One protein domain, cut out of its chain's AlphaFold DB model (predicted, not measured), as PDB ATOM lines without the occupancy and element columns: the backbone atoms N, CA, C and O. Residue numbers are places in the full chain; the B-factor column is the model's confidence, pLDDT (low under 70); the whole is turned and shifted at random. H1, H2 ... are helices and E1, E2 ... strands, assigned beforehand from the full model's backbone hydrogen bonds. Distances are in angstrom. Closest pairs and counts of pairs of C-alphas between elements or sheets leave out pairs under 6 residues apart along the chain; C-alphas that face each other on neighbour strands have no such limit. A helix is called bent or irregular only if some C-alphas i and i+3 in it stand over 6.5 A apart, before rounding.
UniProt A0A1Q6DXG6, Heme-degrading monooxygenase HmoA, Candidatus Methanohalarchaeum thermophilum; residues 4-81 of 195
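This is residues 4 to 81 of the 195 residues of the protein "Heme-degrading monooxygenase HmoA" of Candidatus Methanohalarchaeum thermophilum (UniProt A0A1Q6DXG6). A small, short-stranded parallel sheet, E1, E3 and E4, has the long helix H3 over one face, above E4 and part of E3, while a separate little pair of strands, E2 and E5, sits off the E1 side with H1 next to it. The stretch 19 to 32 has no named element; its residues 22 to 23 pair with E1, and it leads on to the short H2. The printed part has 78 residues, with four named helices and five named strands in the order E1 H1 E2 H2 E3 H3 E4 H4 E5, and its class is mixed, helices and strands. The sheet order E1 E3 E4 is parallel and E2 with E5 is antiparallel. The whole is compact, with a radius of gyration of the C-alphas of 11.5 A and spans of 31 by 22 by 20 A.

E1, residues 4 to 6, begins at C-alpha 4 (1.096, 4.898, -28.371). H1 holds residues 10 to 15, E2 residues 16 to 18 and H2 residues 33 to 36. E3, residues 41 to 44, is 9.9 A long. H3, residues 50 to 61, is 17.0 A long and starts at C-alpha 50 (9.933, 0.363, -15.128). E4 holds residues 66 to 68. H4, residues 71 to 76, is 10.1 A long and irregular, with C-alphas 72 and 75 7.1 A apart. E5, residues 79 to 81, ends at C-alpha 81 (11.205, 18.040, -27.742).

E1 and E3 are parallel at 37 degrees, with N 5 and O 42 2.8 A apart, within hydrogen-bond range. E3, the inner strand, and E4 are parallel at 30 degrees, with N 43 and O 67 at 2.8 A. H3 is on this sheet at a height of 7.8 A, over E4 and only just over E3, with 3 of its C-alphas on E3; it runs along the strands, at 19 degrees to E4 on the local plane. The closest C-alphas of H3 and E4 are those of Val 56 and Ala 66, 5.4 A apart. E3, H3 and E4 form a strand-helix-strand unit, two parallel neighbour strands with a helix between them in the chain, and its crossover is right-handed. E2 and E5 are antiparallel at 156 degrees, with N 80 and O 17 at 2.8 A. The closest C-alphas of H1 and E5 are those of Met 15 and Glu 81, 5.3 A apart. H2 and H3 are close but not clearly touching, the C-alphas of Leu 33 and Leu 59 being 7.8 A apart. H3 and H4 are apart. In H1 and H3 every O i to N i+4 pair is within hydrogen-bond range; in H4 0 of 2 are, against 2 of 3 O i to N i+3 pairs, and H2 is too short for an O i to N i+4 pair.

The two C-alphas farthest apart are those of Gly 63 and Glu 81, 32.7 A. The printed part has no cut. The link from E2 to H2 is long, with 14 residues; the other links are tight. The mean pLDDT of the printed part is 95.9, and no printed residue is under 70.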
ATOM      1  N   ILE A   4      -0.136   4.773 -29.161       97.81
ATOM      2  CA  ILE A   4       1.096   4.898 -28.371       97.81
ATOM      3  C   ILE A   4       0.787   5.688 -27.102       97.81
ATOM      4  O   ILE A   4       0.319   6.825 -27.175       97.81
ATOM      5  N   LEU A   5       1.076   5.095 -25.949       98.06
ATOM      6  CA  LEU A   5       0.803   5.656 -24.636       98.06
ATOM      7  C   LEU A   5       2.100   5.991 -23.898       98.06
ATOM      8  O   LEU A   5       2.908   5.116 -23.580       98.06
ATOM      9  N   ASP A   6       2.274   7.268 -23.594       98.12
ATOM     10  CA  ASP A   6       3.329   7.776 -22.733       98.12
ATOM     11  C   ASP A   6       2.842   7.828 -21.284       98.12
ATOM     12  O   ASP A   6       1.996   8.657 -20.943       98.12
ATOM     13  N   VAL A   7       3.402   6.975 -20.425       98.06
ATOM     14  CA  VAL A   7       2.998   6.887 -19.009       98.06
ATOM     15  C   VAL A   7       3.869   7.709 -18.059       98.06
ATOM     16  O   VAL A   7       3.812   7.528 -16.838       98.06
ATOM     17  N   LYS A   8       4.695   8.616 -18.598       96.62
ATOM     18  CA  LYS A   8       5.453   9.584 -17.798       96.62
ATOM     19  C   LYS A   8       4.542  10.659 -17.192       96.62
ATOM     20  O   LYS A   8       3.340  10.712 -17.454       96.62
ATOM     21  N   THR A   9       5.113  11.516 -16.350       94.50
ATOM     22  CA  THR A   9       4.420  12.730 -15.894       94.50
ATOM     23  C   THR A   9       4.189  13.696 -17.062       94.50
ATOM     24  O   THR A   9       4.894  13.636 -18.076       94.50
ATOM     25  N   ARG A  10       3.230  14.616 -16.902       94.56
ATOM     26  CA  ARG A  10       2.927  15.669 -17.885       94.56
ATOM     27  C   ARG A  10       4.174  16.459 -18.277       94.56
ATOM     28  O   ARG A  10       4.419  16.688 -19.457       94.56
ATOM     29  N   GLU A  11       4.963  16.855 -17.280       94.12
ATOM     30  CA  GLU A  11       6.180  17.640 -17.475       94.12
ATOM     31  C   GLU A  11       7.232  16.862 -18.287       94.12
ATOM     32  O   GLU A  11       7.810  17.395 -19.233       94.12
ATOM     33  N   GLU A  12       7.447  15.579 -17.989       94.44
ATOM     34  CA  GLU A  12       8.367  14.737 -18.763       94.44
ATOM     35  C   GLU A  12       7.902  14.512 -20.208       94.44
ATOM     36  O   GLU A  12       8.736  14.532 -21.116       94.44
ATOM     37  N   TYR A  13       6.599  14.290 -20.424       95.69
ATOM     38  CA  TYR A  13       6.012  14.173 -21.761       95.69
ATOM     39  C   TYR A  13       6.211  15.461 -22.560       95.69
ATOM     40  O   TYR A  13       6.744  15.417 -23.668       95.69
ATOM     41  N   TYR A  14       5.848  16.611 -21.979       95.56
ATOM     42  CA  TYR A  14       5.978  17.911 -22.633       95.56
ATOM     43  C   TYR A  14       7.410  18.141 -23.123       95.56
ATOM     44  O   TYR A  14       7.615  18.494 -24.284       95.56
ATOM     45  N   MET A  15       8.404  17.870 -22.270       95.06
ATOM     46  CA  MET A  15       9.803  18.093 -22.628       95.06
ATOM     47  C   MET A  15      10.329  17.130 -23.696       95.06
ATOM     48  O   MET A  15      11.200  17.525 -24.469       95.06
ATOM     49  N   LYS A  16       9.900  15.858 -23.700       95.12
ATOM     50  CA  LYS A  16      10.291  14.882 -24.731       95.12
ATOM     51  C   LYS A  16       9.342  13.685 -24.801       95.12
ATOM     52  O   LYS A  16       9.244  12.895 -23.855       95.12
ATOM     53  N   HIS A  17       8.751  13.473 -25.970       96.44
ATOM     54  CA  HIS A  17       7.854  12.348 -26.236       96.44
ATOM     55  C   HIS A  17       7.954  11.856 -27.682       96.44
ATOM     56  O   HIS A  17       8.447  12.561 -28.559       96.44
ATOM     57  N   ILE A  18       7.492  10.631 -27.924       97.44
ATOM     58  CA  ILE A  18       7.280  10.082 -29.263       97.44
ATOM     59  C   ILE A  18       6.176  10.897 -29.934       97.44
ATOM     60  O   ILE A  18       5.095  11.069 -29.370       97.44
ATOM     61  N   LYS A  19       6.425  11.380 -31.149       97.25
ATOM     62  CA  LYS A  19       5.445  12.145 -31.920       97.25
ATOM     63  C   LYS A  19       4.150  11.351 -32.104       97.25
ATOM     64  O   LYS A  19       4.167  10.220 -32.582       97.25
ATOM     65  N   GLY A  20       3.024  11.965 -31.743       96.31
ATOM     66  CA  GLY A  20       1.699  11.342 -31.827       96.31
ATOM     67  C   GLY A  20       1.347  10.411 -30.662       96.31
ATOM     68  O   GLY A  20       0.256   9.846 -30.667       96.31
ATOM     69  N   ALA A  21       2.223  10.259 -29.663       97.62
ATOM     70  CA  ALA A  21       1.870   9.569 -28.428       97.62
ATOM     71  C   ALA A  21       0.839  10.368 -27.622       97.62
ATOM     72  O   ALA A  21       0.880  11.594 -27.577       97.62
ATOM     73  N   LEU A  22      -0.057   9.660 -26.942       97.75
ATOM     74  CA  LEU A  22      -0.956  10.229 -25.946       97.75
ATOM     75  C   LEU A  22      -0.296  10.140 -24.569       97.75
ATOM     76  O   LEU A  22       0.227   9.087 -24.212       97.75
ATOM     77  N   ASN A  23      -0.339  11.207 -23.771       98.06
ATOM     78  CA  ASN A  23       0.098  11.142 -22.378       98.06
ATOM     79  C   ASN A  23      -1.064  10.776 -21.457       98.06
ATOM     80  O   ASN A  23      -2.006  11.550 -21.314       98.06
ATOM     81  N   ILE A  24      -0.961   9.623 -20.802       98.12
ATOM     82  CA  ILE A  24      -1.776   9.269 -19.638       98.12
ATOM     83  C   ILE A  24      -0.802   8.717 -18.615       98.12
ATOM     84  O   ILE A  24      -0.245   7.640 -18.819       98.12
ATOM     85  N   SER A  25      -0.560   9.460 -17.534       97.00
ATOM     86  CA  SER A  25       0.390   9.026 -16.511       97.00
ATOM     87  C   SER A  25       0.006   7.651 -15.964       97.00
ATOM     88  O   SER A  25      -1.179   7.354 -15.810       97.00
ATOM     89  N   LEU A  26       1.003   6.833 -15.602       97.62
ATOM     90  CA  LEU A  26       0.793   5.542 -14.927       97.62
ATOM     91  C   LEU A  26      -0.227   5.654 -13.780       97.62
ATOM     92  O   LEU A  26      -1.064   4.776 -13.589       97.62
ATOM     93  N   TRP A  27      -0.160   6.755 -13.035       96.12
ATOM     94  CA  TRP A  27      -0.981   7.007 -11.851       96.12
ATOM     95  C   TRP A  27      -2.433   7.382 -12.171       96.12
ATOM     96  O   TRP A  27      -3.297   7.265 -11.301       96.12
ATOM     97  N   ASP A  28      -2.705   7.765 -13.419       97.69
ATOM     98  CA  ASP A  28      -4.012   8.217 -13.888       97.69
ATOM     99  C   ASP A  28      -4.733   7.176 -14.753       97.69
ATOM    100  O   ASP A  28      -5.921   7.339 -15.015       97.69
ATOM    101  N   LEU A  29      -4.075   6.076 -15.153       97.56
ATOM    102  CA  LEU A  29      -4.638   5.049 -16.051       97.56
ATOM    103  C   LEU A  29      -6.033   4.566 -15.643       97.56
ATOM    104  O   LEU A  29      -6.883   4.338 -16.500       97.56
ATOM    105  N   LYS A  30      -6.291   4.455 -14.334       97.56
ATOM    106  CA  LYS A  30      -7.584   4.015 -13.791       97.56
ATOM    107  C   LYS A  30      -8.772   4.868 -14.251       97.56
ATOM    108  O   LYS A  30      -9.895   4.383 -14.241       97.56
ATOM    109  N   PHE A  31      -8.536   6.130 -14.610       97.94
ATOM    110  CA  PHE A  31      -9.569   7.064 -15.057       97.94
ATOM    111  C   PHE A  31      -9.852   6.974 -16.561       97.94
ATOM    112  O   PHE A  31     -10.793   7.602 -17.035       97.94
ATOM    113  N   TYR A  32      -9.044   6.217 -17.306       97.69
ATOM    114  CA  TYR A  32      -9.096   6.149 -18.767       97.69
ATOM    115  C   TYR A  32      -9.351   4.733 -19.290       97.69
ATOM    116  O   TYR A  32      -9.196   4.506 -20.485       97.69
ATOM    117  N   LEU A  33      -9.735   3.786 -18.428       97.56
ATOM    118  CA  LEU A  33      -9.958   2.393 -18.827       97.56
ATOM    119  C   LEU A  33     -10.983   2.300 -19.963       97.56
ATOM    120  O   LEU A  33     -10.629   1.814 -21.029       97.56
ATOM    121  N   ASP A  34     -12.161   2.904 -19.794       96.88
ATOM    122  CA  ASP A  34     -13.227   2.940 -20.805       96.88
ATOM    123  C   ASP A  34     -12.758   3.540 -22.144       96.88
ATOM    124  O   ASP A  34     -13.178   3.123 -23.219       96.88
ATOM    125  N   PHE A  35     -11.863   4.535 -22.103       96.25
ATOM    126  CA  PHE A  35     -11.296   5.121 -23.319       96.25
ATOM    127  C   PHE A  35     -10.316   4.171 -24.017       96.25
ATOM    128  O   PHE A  35     -10.152   4.257 -25.232       96.25
ATOM    129  N   LEU A  36      -9.628   3.319 -23.262       96.31
ATOM    130  CA  LEU A  36      -8.615   2.389 -23.758       96.31
ATOM    131  C   LEU A  36      -9.197   1.026 -24.159       96.31
ATOM    132  O   LEU A  36      -8.490   0.253 -24.807       96.31
ATOM    133  N   GLU A  37     -10.455   0.743 -23.820       93.69
ATOM    134  CA  GLU A  37     -11.167  -0.455 -24.267       93.69
ATOM    135  C   GLU A  37     -11.151  -0.582 -25.800       93.69
ATOM    136  O   GLU A  37     -11.172   0.407 -26.540       93.69
ATOM    137  N   ASP A  38     -11.063  -1.826 -26.277       91.81
ATOM    138  CA  ASP A  38     -11.013  -2.194 -27.698       91.81
ATOM    139  C   ASP A  38      -9.859  -1.562 -28.512       91.81
ATOM    140  O   ASP A  38      -9.880  -1.568 -29.749       91.81
ATOM    141  N   LYS A  39      -8.829  -1.015 -27.849       94.31
ATOM    142  CA  LYS A  39      -7.615  -0.496 -28.494       94.31
ATOM    143  C   LYS A  39      -6.424  -1.405 -28.232       94.31
ATOM    144  O   LYS A  39      -6.198  -1.841 -27.110       94.31
ATOM    145  N   GLU A  40      -5.598  -1.579 -29.257       96.31
ATOM    146  CA  GLU A  40      -4.236  -2.088 -29.097       96.31
ATOM    147  C   GLU A  40      -3.331  -0.938 -28.627       96.31
ATOM    148  O   GLU A  40      -3.158   0.067 -29.330       96.31
ATOM    149  N   VAL A  41      -2.768  -1.064 -27.424       97.81
ATOM    150  CA  VAL A  41      -2.003  -0.008 -26.752       97.81
ATOM    151  C   VAL A  41      -0.520  -0.377 -26.666       97.81
ATOM    152  O   VAL A  41      -0.138  -1.407 -26.115       97.81
ATOM    153  N   LYS A  42       0.354   0.502 -27.159       97.88
ATOM    154  CA  LYS A  42       1.815   0.393 -27.026       97.88
ATOM    155  C   LYS A  42       2.323   1.398 -26.004       97.88
ATOM    156  O   LYS A  42       2.293   2.600 -26.242       97.88
ATOM    157  N   VAL A  43       2.814   0.917 -24.873       98.06
ATOM    158  CA  VAL A  43       3.142   1.738 -23.704       98.06
ATOM    159  C   VAL A  43       4.647   1.961 -23.577       98.06
ATOM    160  O   VAL A  43       5.432   1.023 -23.709       98.06
ATOM    161  N   TYR A  44       5.069   3.183 -23.245       97.75
ATOM    162  CA  TYR A  44       6.468   3.502 -22.948       97.75
ATOM    163  C   TYR A  44       6.599   4.573 -21.856       97.75
ATOM    164  O   TYR A  44       5.663   5.316 -21.566       97.75
ATOM    165  N   CYS A  45       7.773   4.656 -21.219       94.12
ATOM    166  CA  CYS A  45       8.010   5.612 -20.130       94.12
ATOM    167  C   CYS A  45       9.413   6.242 -20.091       94.12
ATOM    168  O   CYS A  45       9.723   6.963 -19.144       94.12
ATOM    169  N   GLY A  46      10.295   5.932 -21.043       88.06
ATOM    170  CA  GLY A  46      11.690   6.394 -21.059       88.06
ATOM    171  C   GLY A  46      12.728   5.292 -20.786       88.06
ATOM    172  O   GLY A  46      12.375   4.111 -20.769       88.06
ATOM    173  N   PRO A  47      14.007   5.657 -20.560       84.00
ATOM    174  CA  PRO A  47      15.146   4.738 -20.688       84.00
ATOM    175  C   PRO A  47      15.161   3.548 -19.720       84.00
ATOM    176  O   PRO A  47      15.704   2.501 -20.052       84.00
ATOM    177  N   ARG A  48      14.577   3.693 -18.522       85.00
ATOM    178  CA  ARG A  48      14.556   2.622 -17.506       85.00
ATOM    179  C   ARG A  48      13.460   1.576 -17.734       85.00
ATOM    180  O   ARG A  48      13.600   0.452 -17.282       85.00
ATOM    181  N   GLY A  49      12.370   1.922 -18.422       86.06
ATOM    182  CA  GLY A  49      11.269   0.993 -18.728       86.06
ATOM    183  C   GLY A  49      10.328   0.612 -17.567       86.06
ATOM    184  O   GLY A  49       9.224   0.143 -17.840       86.06
ATOM    185  N   ASP A  50      10.685   0.858 -16.301       91.69
ATOM    186  CA  ASP A  50       9.933   0.363 -15.128       91.69
ATOM    187  C   ASP A  50       8.444   0.747 -15.122       91.69
ATOM    188  O   ASP A  50       7.572  -0.113 -14.990       91.69
ATOM    189  N   ARG A  51       8.125   2.033 -15.342       95.50
ATOM    190  CA  ARG A  51       6.730   2.516 -15.347       95.50
ATOM    191  C   ARG A  51       5.903   1.901 -16.476       95.50
ATOM    192  O   ARG A  51       4.730   1.616 -16.275       95.50
ATOM    193  N   SER A  52       6.502   1.684 -17.649       97.06
ATOM    194  CA  SER A  52       5.794   1.083 -18.788       97.06
ATOM    195  C   SER A  52       5.428  -0.375 -18.535       97.06
ATOM    196  O   SER A  52       4.345  -0.799 -18.919       97.06
ATOM    197  N   LYS A  53       6.281  -1.115 -17.815       96.62
ATOM    198  CA  LYS A  53       5.972  -2.482 -17.395       96.62
ATOM    199  C   LYS A  53       4.801  -2.504 -16.410       96.62
ATOM    200  O   LYS A  53       3.834  -3.210 -16.653       96.62
ATOM    201  N   MET A  54       4.850  -1.665 -15.370       97.62
ATOM    202  CA  MET A  54       3.754  -1.538 -14.396       97.62
ATOM    203  C   MET A  54       2.423  -1.162 -15.062       97.62
ATOM    204  O   MET A  54       1.377  -1.683 -14.690       97.62
ATOM    205  N   ALA A  55       2.464  -0.262 -16.047       98.06
ATOM    206  CA  ALA A  55       1.284   0.153 -16.796       98.06
ATOM    207  C   ALA A  55       0.692  -0.993 -17.622       98.06
ATOM    208  O   ALA A  55      -0.516  -1.193 -17.588       98.06
ATOM    209  N   VAL A  56       1.525  -1.749 -18.345       98.19
ATOM    210  CA  VAL A  56       1.058  -2.897 -19.135       98.19
ATOM    211  C   VAL A  56       0.457  -3.971 -18.236       98.19
ATOM    212  O   VAL A  56      -0.649  -4.416 -18.525       98.19
ATOM    213  N   ASP A  57       1.118  -4.315 -17.126       98.31
ATOM    214  CA  ASP A  57       0.598  -5.293 -16.162       98.31
ATOM    215  C   ASP A  57      -0.792  -4.860 -15.645       98.31
ATOM    216  O   ASP A  57      -1.736  -5.649 -15.643       98.31
ATOM    217  N   TYR A  58      -0.942  -3.581 -15.280       98.31
ATOM    218  CA  TYR A  58      -2.215  -3.017 -14.823       98.31
ATOM    219  C   TYR A  58      -3.305  -3.042 -15.906       98.31
ATOM    220  O   TYR A  58      -4.436  -3.431 -15.628       98.31
ATOM    221  N   LEU A  59      -2.987  -2.639 -17.139       98.12
ATOM    222  CA  LEU A  59      -3.948  -2.590 -18.247       98.12
ATOM    223  C   LEU A  59      -4.420  -3.994 -18.650       98.12
ATOM    224  O   LEU A  59      -5.621  -4.213 -18.808       98.12
ATOM    225  N   GLN A  60      -3.502  -4.957 -18.731       97.81
ATOM    226  CA  GLN A  60      -3.828  -6.350 -19.037       97.81
ATOM    227  C   GLN A  60      -4.704  -6.985 -17.950       97.81
ATOM    228  O   GLN A  60      -5.646  -7.709 -18.271       97.81
ATOM    229  N   GLU A  61      -4.468  -6.670 -16.669       98.06
ATOM    230  CA  GLU A  61      -5.348  -7.091 -15.567       98.06
ATOM    231  C   GLU A  61      -6.788  -6.575 -15.750       98.06
ATOM    232  O   GLU A  61      -7.745  -7.225 -15.326       98.06
ATOM    233  N   LYS A  62      -6.958  -5.416 -16.397       97.56
ATOM    234  CA  LYS A  62      -8.268  -4.830 -16.726       97.56
ATOM    235  C   LYS A  62      -8.818  -5.266 -18.085       97.56
ATOM    236  O   LYS A  62      -9.856  -4.763 -18.492       97.56
ATOM    237  N   GLY A  63      -8.173  -6.221 -18.754       96.81
ATOM    238  CA  GLY A  63      -8.629  -6.762 -20.035       96.81
ATOM    239  C   GLY A  63      -8.287  -5.896 -21.249       96.81
ATOM    240  O   GLY A  63      -8.822  -6.144 -22.325       96.81
ATOM    241  N   ILE A  64      -7.403  -4.905 -21.100       97.38
ATOM    242  CA  ILE A  64      -6.946  -4.049 -22.201       97.38
ATOM    243  C   ILE A  64      -5.735  -4.695 -22.883       97.38
ATOM    244  O   ILE A  64      -4.784  -5.115 -22.216       97.38
ATOM    245  N   ASP A  65      -5.752  -4.742 -24.217       97.06
ATOM    246  CA  ASP A  65      -4.634  -5.246 -25.017       97.06
ATOM    247  C   ASP A  65      -3.482  -4.233 -25.027       97.06
ATOM    248  O   ASP A  65      -3.475  -3.253 -25.776       97.06
ATOM    249  N   ALA A  66      -2.511  -4.449 -24.138       97.75
ATOM    250  CA  ALA A  66      -1.371  -3.566 -23.952       97.75
ATOM    251  C   ALA A  66      -0.039  -4.312 -24.096       97.75
ATOM    252  O   ALA A  66       0.146  -5.411 -23.572       97.75
ATOM    253  N   THR A  67       0.934  -3.677 -24.748       97.62
ATOM    254  CA  THR A  67       2.319  -4.161 -24.878       97.62
ATOM    255  C   THR A  67       3.316  -3.038 -24.611       97.62
ATOM    256  O   THR A  67       2.990  -1.859 -24.730       97.62
ATOM    257  N   THR A  68       4.550  -3.375 -24.230       97.31
ATOM    258  CA  THR A  68       5.601  -2.372 -23.999       97.31
ATOM    259  C   THR A  68       6.373  -2.057 -25.282       97.31
ATOM    260  O   THR A  68       6.721  -2.948 -26.059       97.31
ATOM    261  N   ILE A  69       6.724  -0.783 -25.474       96.94
ATOM    262  CA  ILE A  69       7.819  -0.387 -26.364       96.94
ATOM    263  C   ILE A  69       9.105  -0.438 -25.528       96.94
ATOM    264  O   ILE A  69       9.246   0.342 -24.581       96.94
ATOM    265  N   PRO A  70      10.045  -1.351 -25.821       94.75
ATOM    266  CA  PRO A  70      11.254  -1.484 -25.021       94.75
ATOM    267  C   PRO A  70      12.157  -0.250 -25.187       94.75
ATOM    268  O   PRO A  70      12.218   0.311 -26.285       94.75
ATOM    269  N   PRO A  71      12.926   0.138 -24.148       93.88
ATOM    270  CA  PRO A  71      13.838   1.280 -24.220       93.88
ATOM    271  C   PRO A  71      14.791   1.255 -25.421       93.88
ATOM    272  O   PRO A  71      15.046   2.294 -26.018       93.88
ATOM    273  N   SER A  72      15.259   0.067 -25.820       94.44
ATOM    274  CA  SER A  72      16.166  -0.124 -26.960       94.44
ATOM    275  C   SER A  72      15.564   0.223 -28.323       94.44
ATOM    276  O   SER A  72      16.310   0.338 -29.287       94.44
ATOM    277  N   LYS A  73      14.237   0.358 -28.416       94.88
ATOM    278  CA  LYS A  73      13.532   0.734 -29.646       94.88
ATOM    279  C   LYS A  73      13.091   2.191 -29.662       94.88
ATOM    280  O   LYS A  73      12.514   2.622 -30.651       94.88
ATOM    281  N   LEU A  74      13.313   2.957 -28.590       92.81
ATOM    282  CA  LEU A  74      12.843   4.346 -28.527       92.81
ATOM    283  C   LEU A  74      13.507   5.231 -29.588       92.81
ATOM    284  O   LEU A  74      12.842   6.103 -30.134       92.81
ATOM    285  N   ASP A  75      14.765   4.955 -29.937       92.62
ATOM    286  CA  ASP A  75      15.502   5.696 -30.969       92.62
ATOM    287  C   ASP A  75      14.997   5.416 -32.401       92.62
ATOM    288  O   ASP A  75      15.391   6.103 -33.340       92.62
ATOM    289  N   GLU A  76      14.110   4.428 -32.586       95.62
ATOM    290  CA  GLU A  76      13.450   4.150 -33.871       95.62
ATOM    291  C   GLU A  76      12.271   5.107 -34.146       95.62
ATOM    292  O   GLU A  76      11.757   5.146 -35.264       95.62
ATOM    293  N   TYR A  77      11.827   5.871 -33.142       95.88
ATOM    294  CA  TYR A  77      10.674   6.766 -33.238       95.88
ATOM    295  C   TYR A  77      11.094   8.225 -33.440       95.88
ATOM    296  O   TYR A  77      12.096   8.695 -32.901       95.88
ATOM    297  N   GLU A  78      10.274   8.981 -34.175       97.19
ATOM    298  CA  GLU A  78      10.409  10.437 -34.239       97.19
ATOM    299  C   GLU A  78      10.038  11.045 -32.878       97.19
ATOM    300  O   GLU A  78       8.942  10.810 -32.359       97.19
ATOM    301  N   MET A  79      10.943  11.839 -32.306       96.00
ATOM    302  CA  MET A  79      10.750  12.493 -31.013       96.00
ATOM    303  C   MET A  79      10.382  13.966 -31.197       96.00
ATOM    304  O   MET A  79      10.949  14.660 -32.039       96.00
ATOM    305  N   VAL A  80       9.469  14.451 -30.363       97.00
ATOM    306  CA  VAL A  80       9.178  15.873 -30.165       97.00
ATOM    307  C   VAL A  80       9.852  16.311 -28.874       97.00
ATOM    308  O   VAL A  80       9.741  15.619 -27.862       97.00
ATOM    309  N   GLU A  81      10.536  17.453 -28.902       95.50
ATOM    310  CA  GLU A  81      11.205  18.040 -27.742       95.50
ATOM    311  C   GLU A  81      10.807  19.504 -27.586       95.50
ATOM    312  O   GLU A  81      10.799  20.251 -28.562       95.50
TER     313      GLU A  81